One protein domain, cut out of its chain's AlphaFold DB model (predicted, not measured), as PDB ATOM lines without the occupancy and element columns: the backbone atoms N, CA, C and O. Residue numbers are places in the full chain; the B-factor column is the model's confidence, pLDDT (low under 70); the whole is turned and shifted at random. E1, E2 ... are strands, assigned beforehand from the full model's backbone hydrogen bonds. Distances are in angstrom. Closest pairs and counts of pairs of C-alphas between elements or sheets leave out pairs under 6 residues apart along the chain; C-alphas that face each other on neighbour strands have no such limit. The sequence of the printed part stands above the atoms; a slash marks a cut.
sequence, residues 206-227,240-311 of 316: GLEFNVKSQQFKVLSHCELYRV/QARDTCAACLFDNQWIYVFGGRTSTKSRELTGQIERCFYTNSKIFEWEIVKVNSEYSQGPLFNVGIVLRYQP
ATOM      1  N   GLY A 206     229.446 283.440 187.723       96.62
ATOM      2  CA  GLY A 206     228.841 284.354 186.752       96.62
ATOM      3  C   GLY A 206     228.760 283.789 185.338       96.62
ATOM      4  O   GLY A 206     228.872 282.583 185.118       96.62
ATOM      5  N   LEU A 207     228.532 284.678 184.376       94.62
ATOM      6  CA  LEU A 207     228.396 284.361 182.963       94.62
ATOM      7  C   LEU A 207     229.458 285.063 182.133       94.62
ATOM      8  O   LEU A 207     229.758 286.237 182.337       94.62
ATOM      9  N   GLU A 208     229.923 284.355 181.114       92.81
ATOM     10  CA  GLU A 208     230.667 284.917 179.999       92.81
ATOM     11  C   GLU A 208     229.873 284.685 178.711       92.81
ATOM     12  O   GLU A 208     229.387 283.579 178.454       92.81
ATOM     13  N   PHE A 209     229.734 285.724 177.886       86.69
ATOM     14  CA  PHE A 209     229.172 285.583 176.547       86.69
ATOM     15  C   PHE A 209     230.296 285.372 175.534       86.69
ATOM     16  O   PHE A 209     231.161 286.232 175.354       86.69
ATOM     17  N   ASN A 210     230.286 284.221 174.863       78.12
ATOM     18  CA  ASN A 210     231.220 283.944 173.784       78.12
ATOM     19  C   ASN A 210     230.589 284.334 172.445       78.12
ATOM     20  O   ASN A 210     229.704 283.643 171.938       78.12
ATOM     21  N   VAL A 211     231.097 285.418 171.859       75.31
ATOM     22  CA  VAL A 211     230.612 285.981 170.591       75.31
ATOM     23  C   VAL A 211     230.812 285.017 169.414       75.31
ATOM     24  O   VAL A 211     229.977 284.968 168.513       75.31
ATOM     25  N   LYS A 212     231.873 284.195 169.419       78.88
ATOM     26  CA  LYS A 212     232.141 283.234 168.333       78.88
ATOM     27  C   LYS A 212     231.131 282.092 168.325       78.88
ATOM     28  O   LYS A 212     230.670 281.692 167.264       78.88
ATOM     29  N   SER A 213     230.794 281.559 169.499       81.50
ATOM     30  CA  SER A 213     229.833 280.457 169.623       81.50
ATOM     31  C   SER A 213     228.393 280.915 169.851       81.50
ATOM     32  O   SER A 213     227.516 280.057 169.931       81.50
ATOM     33  N   GLN A 214     228.160 282.226 170.008       84.25
ATOM     34  CA  GLN A 214     226.867 282.832 170.359       84.25
ATOM     35  C   GLN A 214     226.211 282.129 171.560       84.25
ATOM     36  O   GLN A 214     225.019 281.828 171.571       84.25
ATOM     37  N   GLN A 215     227.022 281.790 172.567       86.62
ATOM     38  CA  GLN A 215     226.586 281.001 173.719       86.62
ATOM     39  C   GLN A 215     227.090 281.606 175.022       86.62
ATOM     40  O   GLN A 215     228.238 282.041 175.126       86.62
ATOM     41  N   PHE A 216     226.219 281.573 176.028       89.88
ATOM     42  CA  PHE A 216     226.580 281.883 177.402       89.88
ATOM     43  C   PHE A 216     227.253 280.680 178.049       89.88
ATOM     44  O   PHE A 216     226.701 279.575 178.054       89.88
ATOM     45  N   LYS A 217     228.416 280.923 178.641       93.00
ATOM     46  CA  LYS A 217     229.140 279.974 179.472       93.00
ATOM     47  C   LYS A 217     228.940 280.357 180.933       93.00
ATOM     48  O   LYS A 217     229.266 281.474 181.327       93.00
ATOM     49  N   VAL A 218     228.419 279.424 181.724       95.50
ATOM     50  CA  VAL A 218     228.372 279.560 183.184       95.50
ATOM     51  C   VAL A 218     229.767 279.281 183.738       95.50
ATOM     52  O   VAL A 218     230.426 278.326 183.318       95.50
ATOM     53  N   LEU A 219     230.239 280.133 184.643       97.19
ATOM     54  CA  LEU A 219     231.593 280.090 185.179       97.19
ATOM     55  C   LEU A 219     231.618 279.437 186.564       97.19
ATOM     56  O   LEU A 219     230.773 279.709 187.415       97.19
ATOM     57  N   SER A 220     232.618 278.591 186.802       97.56
ATOM     58  CA  SER A 220     233.049 278.181 188.147       97.56
ATOM     59  C   SER A 220     234.252 278.984 188.639       97.56
ATOM     60  O   SER A 220     234.582 278.940 189.823       97.56
ATOM     61  N   HIS A 221     234.922 279.705 187.733       97.50
ATOM     62  CA  HIS A 221     236.140 280.435 188.040       97.50
ATOM     63  C   HIS A 221     235.883 281.503 189.099       97.50
ATOM     64  O   HIS A 221     234.869 282.208 189.051       97.50
ATOM     65  N   CYS A 222     236.816 281.632 190.030       97.81
ATOM     66  CA  CYS A 222     236.786 282.640 191.074       97.81
ATOM     67  C   CYS A 222     238.119 283.386 191.078       97.81
ATOM     68  O   CYS A 222     239.156 282.819 190.726       97.81
ATOM     69  N   GLU A 223     238.081 284.651 191.472       97.44
ATOM     70  CA  GLU A 223     239.251 285.526 191.511       97.44
ATOM     71  C   GLU A 223     239.220 286.378 192.782       97.44
ATOM     72  O   GLU A 223     238.145 286.710 193.284       97.44
ATOM     73  N   LEU A 224     240.397 286.727 193.295       96.75
ATOM     74  CA  LEU A 224     240.574 287.613 194.442       96.75
ATOM     75  C   LEU A 224     241.282 288.886 193.996       96.75
ATOM     76  O   LEU A 224     242.328 288.823 193.355       96.75
ATOM     77  N   TYR A 225     240.746 290.030 194.391       97.50
ATOM     78  CA  TYR A 225     241.341 291.341 194.197       97.50
ATOM     79  C   TYR A 225     241.873 291.882 195.512       97.50
ATOM     80  O   TYR A 225     241.101 292.037 196.456       97.50
ATOM     81  N   ARG A 226     243.165 292.207 195.573       95.31
ATOM     82  CA  ARG A 226     243.744 292.926 196.714       95.31
ATOM     83  C   ARG A 226     243.622 294.422 196.471       95.31
ATOM     84  O   ARG A 226     244.227 294.942 195.535       95.31
ATOM     85  N   VAL A 227     242.878 295.118 197.329       95.06
ATOM     86  CA  VAL A 227     242.625 296.559 197.172       95.06
ATOM     87  C   VAL A 227     243.922 297.360 197.312       95.06
ATOM     88  O   VAL A 227     244.166 298.263 196.510       95.06
ATOM     89  N   GLN A 240     230.883 273.450 191.242       94.88
ATOM     90  CA  GLN A 240     229.814 273.598 190.265       94.88
ATOM     91  C   GLN A 240     229.732 275.039 189.765       94.88
ATOM     92  O   GLN A 240     229.510 275.973 190.541       94.88
ATOM     93  N   ALA A 241     229.877 275.206 188.446       96.56
ATOM     94  CA  ALA A 241     229.693 276.487 187.778       96.56
ATOM     95  C   ALA A 241     228.283 277.028 188.031       96.56
ATOM     96  O   ALA A 241     227.300 276.292 187.905       96.56
ATOM     97  N   ARG A 242     228.195 278.312 188.383       95.69
ATOM     98  CA  ARG A 242     226.926 278.964 188.706       95.69
ATOM     99  C   ARG A 242     226.977 280.470 188.468       95.69
ATOM    100  O   ARG A 242     228.002 281.107 188.698       95.69
ATOM    101  N   ASP A 243     225.856 281.038 188.041       95.00
ATOM    102  CA  ASP A 243     225.617 282.480 188.044       95.00
ATOM    103  C   ASP A 243     224.518 282.854 189.038       95.00
ATOM    104  O   ASP A 243     223.754 282.001 189.499       95.00
ATOM    105  N   THR A 244     224.428 284.140 189.384       92.44
ATOM    106  CA  THR A 244     223.408 284.670 190.309       92.44
ATOM    107  C   THR A 244     223.345 283.929 191.653       92.44
ATOM    108  O   THR A 244     222.266 283.726 192.205       92.44
ATOM    109  N   CYS A 245     224.495 283.475 192.155       92.88
ATOM    110  CA  CYS A 245     224.587 282.827 193.459       92.88
ATOM    111  C   CYS A 245     224.635 283.863 194.593       92.88
ATOM    112  O   CYS A 245     225.046 285.004 194.388       92.88
ATOM    113  N   ALA A 246     224.265 283.465 195.806       92.44
ATOM    114  CA  ALA A 246     224.494 284.280 196.995       92.44
ATOM    115  C   ALA A 246     225.818 283.870 197.644       92.44
ATOM    116  O   ALA A 246     226.169 282.690 197.622       92.44
ATOM    117  N   ALA A 247     226.539 284.819 198.233       93.56
ATOM    118  CA  ALA A 247     227.733 284.523 199.009       93.56
ATOM    119  C   ALA A 247     227.803 285.389 200.266       93.56
ATOM    120  O   ALA A 247     227.288 286.506 200.279       93.56
ATOM    121  N   CYS A 248     228.434 284.872 201.317       93.19
ATOM    122  CA  CYS A 248     228.711 285.635 202.527       93.19
ATOM    123  C   CYS A 248     230.035 285.218 203.161       93.19
ATOM    124  O   CYS A 248     230.498 284.088 202.987       93.19
ATOM    125  N   LEU A 249     230.616 286.150 203.913       91.06
ATOM    126  CA  LEU A 249     231.688 285.863 204.851       91.06
ATOM    127  C   LEU A 249     231.086 285.372 206.167       91.06
ATOM    128  O   LEU A 249     230.035 285.847 206.601       91.06
ATOM    129  N   PHE A 250     231.754 284.419 206.799       88.06
ATOM    130  CA  PHE A 250     231.378 283.884 208.096       88.06
ATOM    131  C   PHE A 250     232.627 283.670 208.948       88.06
ATOM    132  O   PHE A 250     233.613 283.091 208.485       88.06
ATOM    133  N   ASP A 251     232.565 284.134 210.198       83.75
ATOM    134  CA  ASP A 251     233.626 283.962 211.199       83.75
ATOM    135  C   ASP A 251     235.013 284.455 210.728       83.75
ATOM    136  O   ASP A 251     236.043 283.891 211.093       83.75
ATOM    137  N   ASN A 252     235.055 285.483 209.866       79.62
ATOM    138  CA  ASN A 252     236.281 286.096 209.323       79.62
ATOM    139  C   ASN A 252     237.294 285.094 208.731       79.62
ATOM    140  O   ASN A 252     238.502 285.317 208.789       79.62
ATOM    141  N   GLN A 253     236.815 283.936 208.274       86.25
ATOM    142  CA  GLN A 253     237.648 282.794 207.874       86.25
ATOM    143  C   GLN A 253     237.006 281.943 206.783       86.25
ATOM    144  O   GLN A 253     237.683 281.154 206.125       86.25
ATOM    145  N   TRP A 254     235.689 282.055 206.610       90.25
ATOM    146  CA  TRP A 254     234.943 281.245 205.667       90.25
ATOM    147  C   TRP A 254     234.178 282.109 204.688       90.25
ATOM    148  O   TRP A 254     233.505 283.061 205.072       90.25
ATOM    149  N   ILE A 255     234.223 281.713 203.424       94.56
ATOM    150  CA  ILE A 255     233.291 282.171 202.403       94.56
ATOM    151  C   ILE A 255     232.291 281.052 202.182       94.56
ATOM    152  O   ILE A 255     232.693 279.919 201.934       94.56
ATOM    153  N   TYR A 256     231.001 281.360 202.226       94.81
ATOM    154  CA  TYR A 256     229.946 280.442 201.818       94.81
ATOM    155  C   TYR A 256     229.305 280.919 200.523       94.81
ATOM    156  O   TYR A 256     229.119 282.116 200.331       94.81
ATOM    157  N   VAL A 257     228.942 279.975 199.660       95.00
ATOM    158  CA  VAL A 257     228.235 280.195 198.399       95.00
ATOM    159  C   VAL A 257     226.996 279.316 198.369       95.00
ATOM    160  O   VAL A 257     227.055 278.113 198.629       95.00
ATOM    161  N   PHE A 258     225.867 279.921 198.019       92.81
ATOM    162  CA  PHE A 258     224.552 279.303 198.050       92.81
ATOM    163  C   PHE A 258     223.830 279.506 196.728       92.81
ATOM    164  O   PHE A 258     223.892 280.580 196.123       92.81
ATOM    165  N   GLY A 259     223.069 278.492 196.328       91.00
ATOM    166  CA  GLY A 259     222.136 278.631 195.225       91.00
ATOM    167  C   GLY A 259     222.808 278.945 193.894       91.00
ATOM    168  O   GLY A 259     223.992 278.663 193.676       91.00
ATOM    169  N   GLY A 260     222.034 279.584 193.024       91.94
ATOM    170  CA  GLY A 260     222.469 280.033 191.710       91.94
ATOM    171  C   GLY A 260     222.043 279.077 190.606       91.94
ATOM    172  O   GLY A 260     221.577 277.960 190.844       91.94
ATOM    173  N   ARG A 261     222.192 279.546 189.372       92.31
ATOM    174  CA  ARG A 261     221.809 278.805 188.177       92.31
ATOM    175  C   ARG A 261     223.038 278.182 187.531       92.31
ATOM    176  O   ARG A 261     224.036 278.852 187.301       92.31
ATOM    177  N   THR A 262     222.953 276.895 187.221       93.94
ATOM    178  CA  THR A 262     224.070 276.089 186.696       93.94
ATOM    179  C   THR A 262     224.080 276.012 185.173       93.94
ATOM    180  O   THR A 262     225.099 275.705 184.559       93.94
ATOM    181  N   SER A 263     222.943 276.312 184.540       88.81
ATOM    182  CA  SER A 263     222.766 276.239 183.094       88.81
ATOM    183  C   SER A 263     221.872 277.359 182.585       88.81
ATOM    184  O   SER A 263     220.752 277.573 183.058       88.81
ATOM    185  N   THR A 264     222.338 278.048 181.543       84.56
ATOM    186  CA  THR A 264     221.551 279.092 180.884       84.56
ATOM    187  C   THR A 264     220.407 278.536 180.039       84.56
ATOM    188  O   THR A 264     219.390 279.211 179.906       84.56
ATOM    189  N   LYS A 265     220.537 277.300 179.532       83.94
ATOM    190  CA  LYS A 265     219.554 276.648 178.647       83.94
ATOM    191  C   LYS A 265     218.366 276.070 179.415       83.94
ATOM    192  O   LYS A 265     217.227 276.300 179.034       83.94
ATOM    193  N   SER A 266     218.633 275.332 180.493       82.69
ATOM    194  CA  SER A 266     217.600 274.653 181.292       82.69
ATOM    195  C   SER A 266     217.088 275.492 182.465       82.69
ATOM    196  O   SER A 266     216.109 275.105 183.092       82.69
ATOM    197  N   ARG A 267     217.733 276.634 182.770       78.00
ATOM    198  CA  ARG A 267     217.481 277.446 183.980       78.00
ATOM    199  C   ARG A 267     217.535 276.622 185.271       78.00
ATOM    200  O   ARG A 267     216.839 276.924 186.234       78.00
ATOM    201  N   GLU A 268     218.366 275.586 185.266       87.56
ATOM    202  CA  GLU A 268     218.554 274.683 186.393       87.56
ATOM    203  C   GLU A 268     219.200 275.423 187.562       87.56
ATOM    204  O   GLU A 268     220.195 276.128 187.387       87.56
ATOM    205  N   LEU A 269     218.609 275.268 188.744       88.25
ATOM    206  CA  LEU A 269     219.087 275.857 189.987       88.25
ATOM    207  C   LEU A 269     219.728 274.777 190.838       88.25
ATOM    208  O   LEU A 269     219.264 273.637 190.855       88.25
ATOM    209  N   THR A 270     220.764 275.149 191.575       88.06
ATOM    210  CA  THR A 270     221.425 274.233 192.498       88.06
ATOM    211  C   THR A 270     221.045 274.533 193.938       88.06
ATOM    212  O   THR A 270     220.995 275.686 194.345       88.06
ATOM    213  N   GLY A 271     220.795 273.488 194.725       85.75
ATOM    214  CA  GLY A 271     220.727 273.580 196.186       85.75
ATOM    215  C   GLY A 271     222.088 273.364 196.858       85.75
ATOM    216  O   GLY A 271     222.156 273.354 198.086       85.75
ATOM    217  N   GLN A 272     223.158 273.147 196.079       89.19
ATOM    218  CA  GLN A 272     224.497 272.866 196.592       89.19
ATOM    219  C   GLN A 272     225.067 274.098 197.285       89.19
ATOM    220  O   GLN A 272     225.229 275.153 196.665       89.19
ATOM    221  N   ILE A 273     225.429 273.924 198.550       92.88
ATOM    222  CA  ILE A 273     226.161 274.911 199.330       92.88
ATOM    223  C   ILE A 273     227.638 274.544 199.255       92.88
ATOM    224  O   ILE A 273     228.010 273.396 199.504       92.88
ATOM    225  N   GLU A 274     228.470 275.510 198.901       95.19
ATOM    226  CA  GLU A 274     229.923 275.367 198.938       95.19
ATOM    227  C   GLU A 274     230.484 276.336 199.967       95.19
ATOM    228  O   GLU A 274     229.949 277.427 200.158       95.19
ATOM    229  N   ARG A 275     231.559 275.942 200.640       94.88
ATOM    230  CA  ARG A 275     232.312 276.834 201.515       94.88
ATOM    231  C   ARG A 275     233.789 276.753 201.205       94.88
ATOM    232  O   ARG A 275     234.269 275.713 200.772       94.88
ATOM    233  N   CYS A 276     234.513 277.818 201.475       93.44
ATOM    234  CA  CYS A 276     235.952 277.837 201.339       93.44
ATOM    235  C   CYS A 276     236.575 278.539 202.538       93.44
ATOM    236  O   CYS A 276     236.102 279.597 202.955       93.44
ATOM    237  N   PHE A 277     237.616 277.924 203.095       89.00
ATOM    238  CA  PHE A 277     238.458 278.564 204.094       89.00
ATOM    239  C   PHE A 277     239.375 279.571 203.402       89.00
ATOM    240  O   PHE A 277     239.909 279.298 202.323       89.00
ATOM    241  N   TYR A 278     239.600 280.716 204.023       86.06
ATOM    242  CA  TYR A 278     240.546 281.696 203.524       86.06
ATOM    243  C   TYR A 278     241.408 282.264 204.645       86.06
ATOM    244  O   TYR A 278     241.073 282.228 205.823       86.06
ATOM    245  N   THR A 279     242.553 282.781 204.228       80.44
ATOM    246  CA  THR A 279     243.541 283.474 205.052       80.44
ATOM    247  C   THR A 279     243.921 284.761 204.340       80.44
ATOM    248  O   THR A 279     243.616 284.925 203.156       80.44
ATOM    249  N   ASN A 280     244.669 285.637 205.010       72.50
ATOM    250  CA  ASN A 280     245.176 286.848 204.375       72.50
ATOM    251  C   ASN A 280     245.962 286.551 203.079       72.50
ATOM    252  O   ASN A 280     245.878 287.300 202.113       72.50
ATOM    253  N   SER A 281     246.716 285.447 203.015       72.06
ATOM    254  CA  SER A 281     247.586 285.135 201.871       72.06
ATOM    255  C   SER A 281     246.956 284.200 200.836       72.06
ATOM    256  O   SER A 281     247.373 284.216 199.677       72.06
ATOM    257  N   LYS A 282     245.959 283.395 201.219       74.31
ATOM    258  CA  LYS A 282     245.467 282.289 200.390       74.31
ATOM    259  C   LYS A 282     243.987 281.993 200.601       74.31
ATOM    260  O   LYS A 282     243.527 281.883 201.735       74.31
ATOM    261  N   ILE A 283     243.289 281.735 199.495       79.06
ATOM    262  CA  ILE A 283     241.983 281.067 199.476       79.06
ATOM    263  C   ILE A 283     242.194 279.583 199.157       79.06
ATOM    264  O   ILE A 283     242.947 279.238 198.244       79.06
ATOM    265  N   PHE A 284     241.561 278.706 199.936       83.88
ATOM    266  CA  PHE A 284     241.696 277.255 199.811       83.88
ATOM    267  C   PHE A 284     240.727 276.684 198.767       83.88
ATOM    268  O   PHE A 284     240.141 277.412 197.965       83.88
ATOM    269  N   GLU A 285     240.630 275.364 198.679       92.75
ATOM    270  CA  GLU A 285     239.684 274.701 197.783       92.75
ATOM    271  C   GLU A 285     238.254 274.800 198.325       92.75
ATOM    272  O   GLU A 285     238.029 274.842 199.537       92.75
ATOM    273  N   TRP A 286     237.282 274.843 197.414       95.69
ATOM    274  CA  TRP A 286     235.873 274.843 197.783       95.69
ATOM    275  C   TRP A 286     235.447 273.445 198.236       95.69
ATOM    276  O   TRP A 286     235.642 272.458 197.529       95.69
ATOM    277  N   GLU A 287     234.812 273.370 199.398       95.12
ATOM    278  CA  GLU A 287     234.260 272.156 199.989       95.12
ATOM    279  C   GLU A 287     232.727 272.175 199.865       95.12
ATOM    280  O   GLU A 287     232.074 273.160 200.221       95.12
ATOM    281  N   ILE A 288     232.124 271.071 199.412       93.88
ATOM    282  CA  ILE A 288     230.661 270.922 199.416       93.88
ATOM    283  C   ILE A 288     230.176 270.713 200.853       93.88
ATOM    284  O   ILE A 288     230.564 269.755 201.527       93.88
ATOM    285  N   VAL A 289     229.270 271.576 201.306       91.12
ATOM    286  CA  VAL A 289     228.649 271.473 202.627       91.12
ATOM    287  C   VAL A 289     227.523 270.445 202.572       91.12
ATOM    288  O   VAL A 289     226.512 270.631 201.894       91.12
ATOM    289  N   LYS A 290     227.682 269.353 203.322       84.19
ATOM    290  CA  LYS A 290     226.636 268.341 203.495       84.19
ATOM    291  C   LYS A 290     225.660 268.799 204.574       84.19
ATOM    292  O   LYS A 290     225.981 268.764 205.759       84.19
ATOM    293  N   VAL A 291     224.468 269.223 204.164       74.38
ATOM    294  CA  VAL A 291     223.376 269.535 205.092       74.38
ATOM    295  C   VAL A 291     222.598 268.251 205.364       74.38
ATOM    296  O   VAL A 291     221.848 267.777 204.512       74.38
ATOM    297  N   ASN A 292     222.784 267.674 206.551       61.97
ATOM    298  CA  ASN A 292     221.997 266.531 207.010       61.97
ATOM    299  C   ASN A 292     220.610 267.026 207.446       61.97
ATOM    300  O   ASN A 292     220.398 267.330 208.617       61.97
ATOM    301  N   SER A 293     219.666 267.147 206.514       56.31
ATOM    302  CA  SER A 293     218.263 267.407 206.851       56.31
ATOM    303  C   SER A 293     217.321 266.561 205.992       56.31
ATOM    304  O   SER A 293     217.625 266.229 204.847       56.31
ATOM    305  N   GLU A 294     216.144 266.244 206.541       48.44
ATOM    306  CA  GLU A 294     215.040 265.593 205.812       48.44
ATOM    307  C   GLU A 294     214.443 266.496 204.704       48.44
ATOM    308  O   GLU A 294     213.627 266.047 203.901       48.44
ATOM    309  N   TYR A 295     214.892 267.756 204.621       52.06
ATOM    310  CA  TYR A 295     214.517 268.770 203.634       52.06
ATOM    311  C   TYR A 295     215.781 269.259 202.912       52.06
ATOM    312  O   TYR A 295     216.245 270.381 203.099       52.06
ATOM    313  N   SER A 296     216.380 268.374 202.115       50.78
ATOM    314  CA  SER A 296     217.735 268.491 201.558       50.78
ATOM    315  C   SER A 296     217.908 269.515 200.422       50.78
ATOM    316  O   SER A 296     218.783 269.343 199.573       50.78
ATOM    317  N   GLN A 297     217.070 270.551 200.339       55.22
ATOM    318  CA  GLN A 297     217.209 271.583 199.310       55.22
ATOM    319  C   GLN A 297     217.663 272.894 199.945       55.22
ATOM    320  O   GLN A 297     216.902 273.557 200.645       55.22
ATOM    321  N   GLY A 298     218.929 273.253 199.704       56.69
ATOM    322  CA  GLY A 298     219.434 274.595 199.980       56.69
ATOM    323  C   GLY A 298     218.679 275.660 199.169       56.69
ATOM    324  O   GLY A 298     217.937 275.326 198.240       56.69
ATOM    325  N   PRO A 299     218.841 276.951 199.503       59.25
ATOM    326  CA  PRO A 299     218.141 278.022 198.802       59.25
ATOM    327  C   PRO A 299     218.524 278.034 197.316       59.25
ATOM    328  O   PRO A 299     219.703 278.067 196.975       59.25
ATOM    329  N   LEU A 300     217.519 278.004 196.436       60.47
ATOM    330  CA  LEU A 300     217.704 277.895 194.981       60.47
ATOM    331  C   LEU A 300     217.966 279.251 194.292       60.47
ATOM    332  O   LEU A 300     218.540 279.289 193.206       60.47
ATOM    333  N   PHE A 301     217.558 280.365 194.911       56.97
ATOM    334  CA  PHE A 301     217.660 281.726 194.361       56.97
ATOM    335  C   PHE A 301     218.494 282.649 195.261       56.97
ATOM    336  O   PHE A 301     218.773 282.302 196.406       56.97
ATOM    337  N   ASN A 302     218.845 283.839 194.749       52.62
ATOM    338  CA  ASN A 302     219.418 284.949 195.519       52.62
ATOM    339  C   ASN A 302     218.517 285.295 196.713       52.62
ATOM    340  O   ASN A 302     217.572 286.072 196.595       52.62
ATOM    341  N   VAL A 303     218.808 284.710 197.869       47.91
ATOM    342  CA  VAL A 303     218.262 285.155 199.145       47.91
ATOM    343  C   VAL A 303     219.261 286.169 199.681       47.91
ATOM    344  O   VAL A 303     220.444 285.854 199.789       47.91
ATOM    345  N   GLY A 304     218.821 287.391 199.983       45.06
ATOM    346  CA  GLY A 304     219.621 288.288 200.814       45.06
ATOM    347  C   GLY A 304     219.870 287.580 202.142       45.06
ATOM    348  O   GLY A 304     218.930 287.354 202.903       45.06
ATOM    349  N   ILE A 305     221.103 287.140 202.384       50.75
ATOM    350  CA  ILE A 305     221.449 286.435 203.615       50.75
ATOM    351  C   ILE A 305     221.771 287.490 204.663       50.75
ATOM    352  O   ILE A 305     222.772 288.193 204.568       50.75
ATOM    353  N   VAL A 306     220.916 287.581 205.676       45.34
ATOM    354  CA  VAL A 306     221.195 288.339 206.894       45.34
ATOM    355  C   VAL A 306     221.720 287.352 207.927       45.34
ATOM    356  O   VAL A 306     220.962 286.548 208.472       45.34
ATOM    357  N   LEU A 307     223.023 287.393 208.197       41.19
ATOM    358  CA  LEU A 307     223.600 286.678 209.331       41.19
ATOM    359  C   LEU A 307     223.333 287.501 210.591       41.19
ATOM    360  O   LEU A 307     223.960 288.531 210.817       41.19
ATOM    361  N   ARG A 308     222.378 287.063 211.415       33.47
ATOM    362  CA  ARG A 308     222.189 287.633 212.752       33.47
ATOM    363  C   ARG A 308     223.011 286.819 213.741       33.47
ATOM    364  O   ARG A 308     222.668 285.672 214.019       33.47
ATOM    365  N   TYR A 309     224.065 287.412 214.295       37.25
ATOM    366  CA  TYR A 309     224.717 286.859 215.477       37.25
ATOM    367  C   TYR A 309     223.710 286.892 216.635       37.25
ATOM    368  O   TYR A 309     223.306 287.962 217.090       37.25
ATOM    369  N   GLN A 310     223.242 285.723 217.075       30.02
ATOM    370  CA  GLN A 310     222.542 285.585 218.347       30.02
ATOM    371  C   GLN A 310     223.519 284.968 219.348       30.02
ATOM    372  O   GLN A 310     223.811 283.776 219.234       30.02
ATOM    373  N   PRO A 311     224.038 285.733 220.325       36.00
ATOM    374  CA  PRO A 311     224.769 285.133 221.426       36.00
ATOM    375  C   PRO A 311     223.797 284.228 222.185       36.00
ATOM    376  O   PRO A 311     222.795 284.696 222.728       36.00
TER     377      PRO A 311
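Overview. This is residues 206 to 227 and 240 to 311 of the 316 residues of the protein "Kelch motif family protein" of Oxytricha trifallax (UniProt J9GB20). With little regular structure, this is a twisted four-strand sheet, E4 to E7, with a separate hairpin, E1 and E2, beyond it and a long tail, residues 290 to 311. The 94 printed residues hold seven named strands, E1 to E7 in chain order, and no named helix: all strand, with 31 residues in named elements. The sheet, E4 - E5 - E6 - E7, is an antiparallel meander, each strand beside the one before. Flat, 52 by 39 by 21 A, the whole is only just loose, close to compact, with radius of gyration of the C-alphas 15.0 A.

Arrangement. E5, residues 254 to 258, and E4, residues 246 to 250, form a hairpin; N 248 and O 256 are 3.0 A apart. E6, residues 273 to 277, forms a hairpin with E5, N 257 to O 274 being 2.8 A. E7, residues 287 to 289, forms one with E6, N 275 to O 287 being 2.9 A. E1, residues 207 to 210, and E2, residues 215 to 218, form another, N 208 to O 217 being 3.0 A. E3, residues 222 to 226, pairs with no named strand.

Along the chain. E6 spans 13.7 A, E3 13.6 A. E1 begins at C-alpha 207 (228.396, 284.361, 182.963); E7 ends at C-alpha 289 (228.649, 271.473, 202.627).

Size, cuts and confidence. Residues 228 to 239 are cut out, leaving C-alphas 227 and 240 27.2 A apart. The link E5 to E6 is long. Residues 292 to 311 have pLDDT under 70.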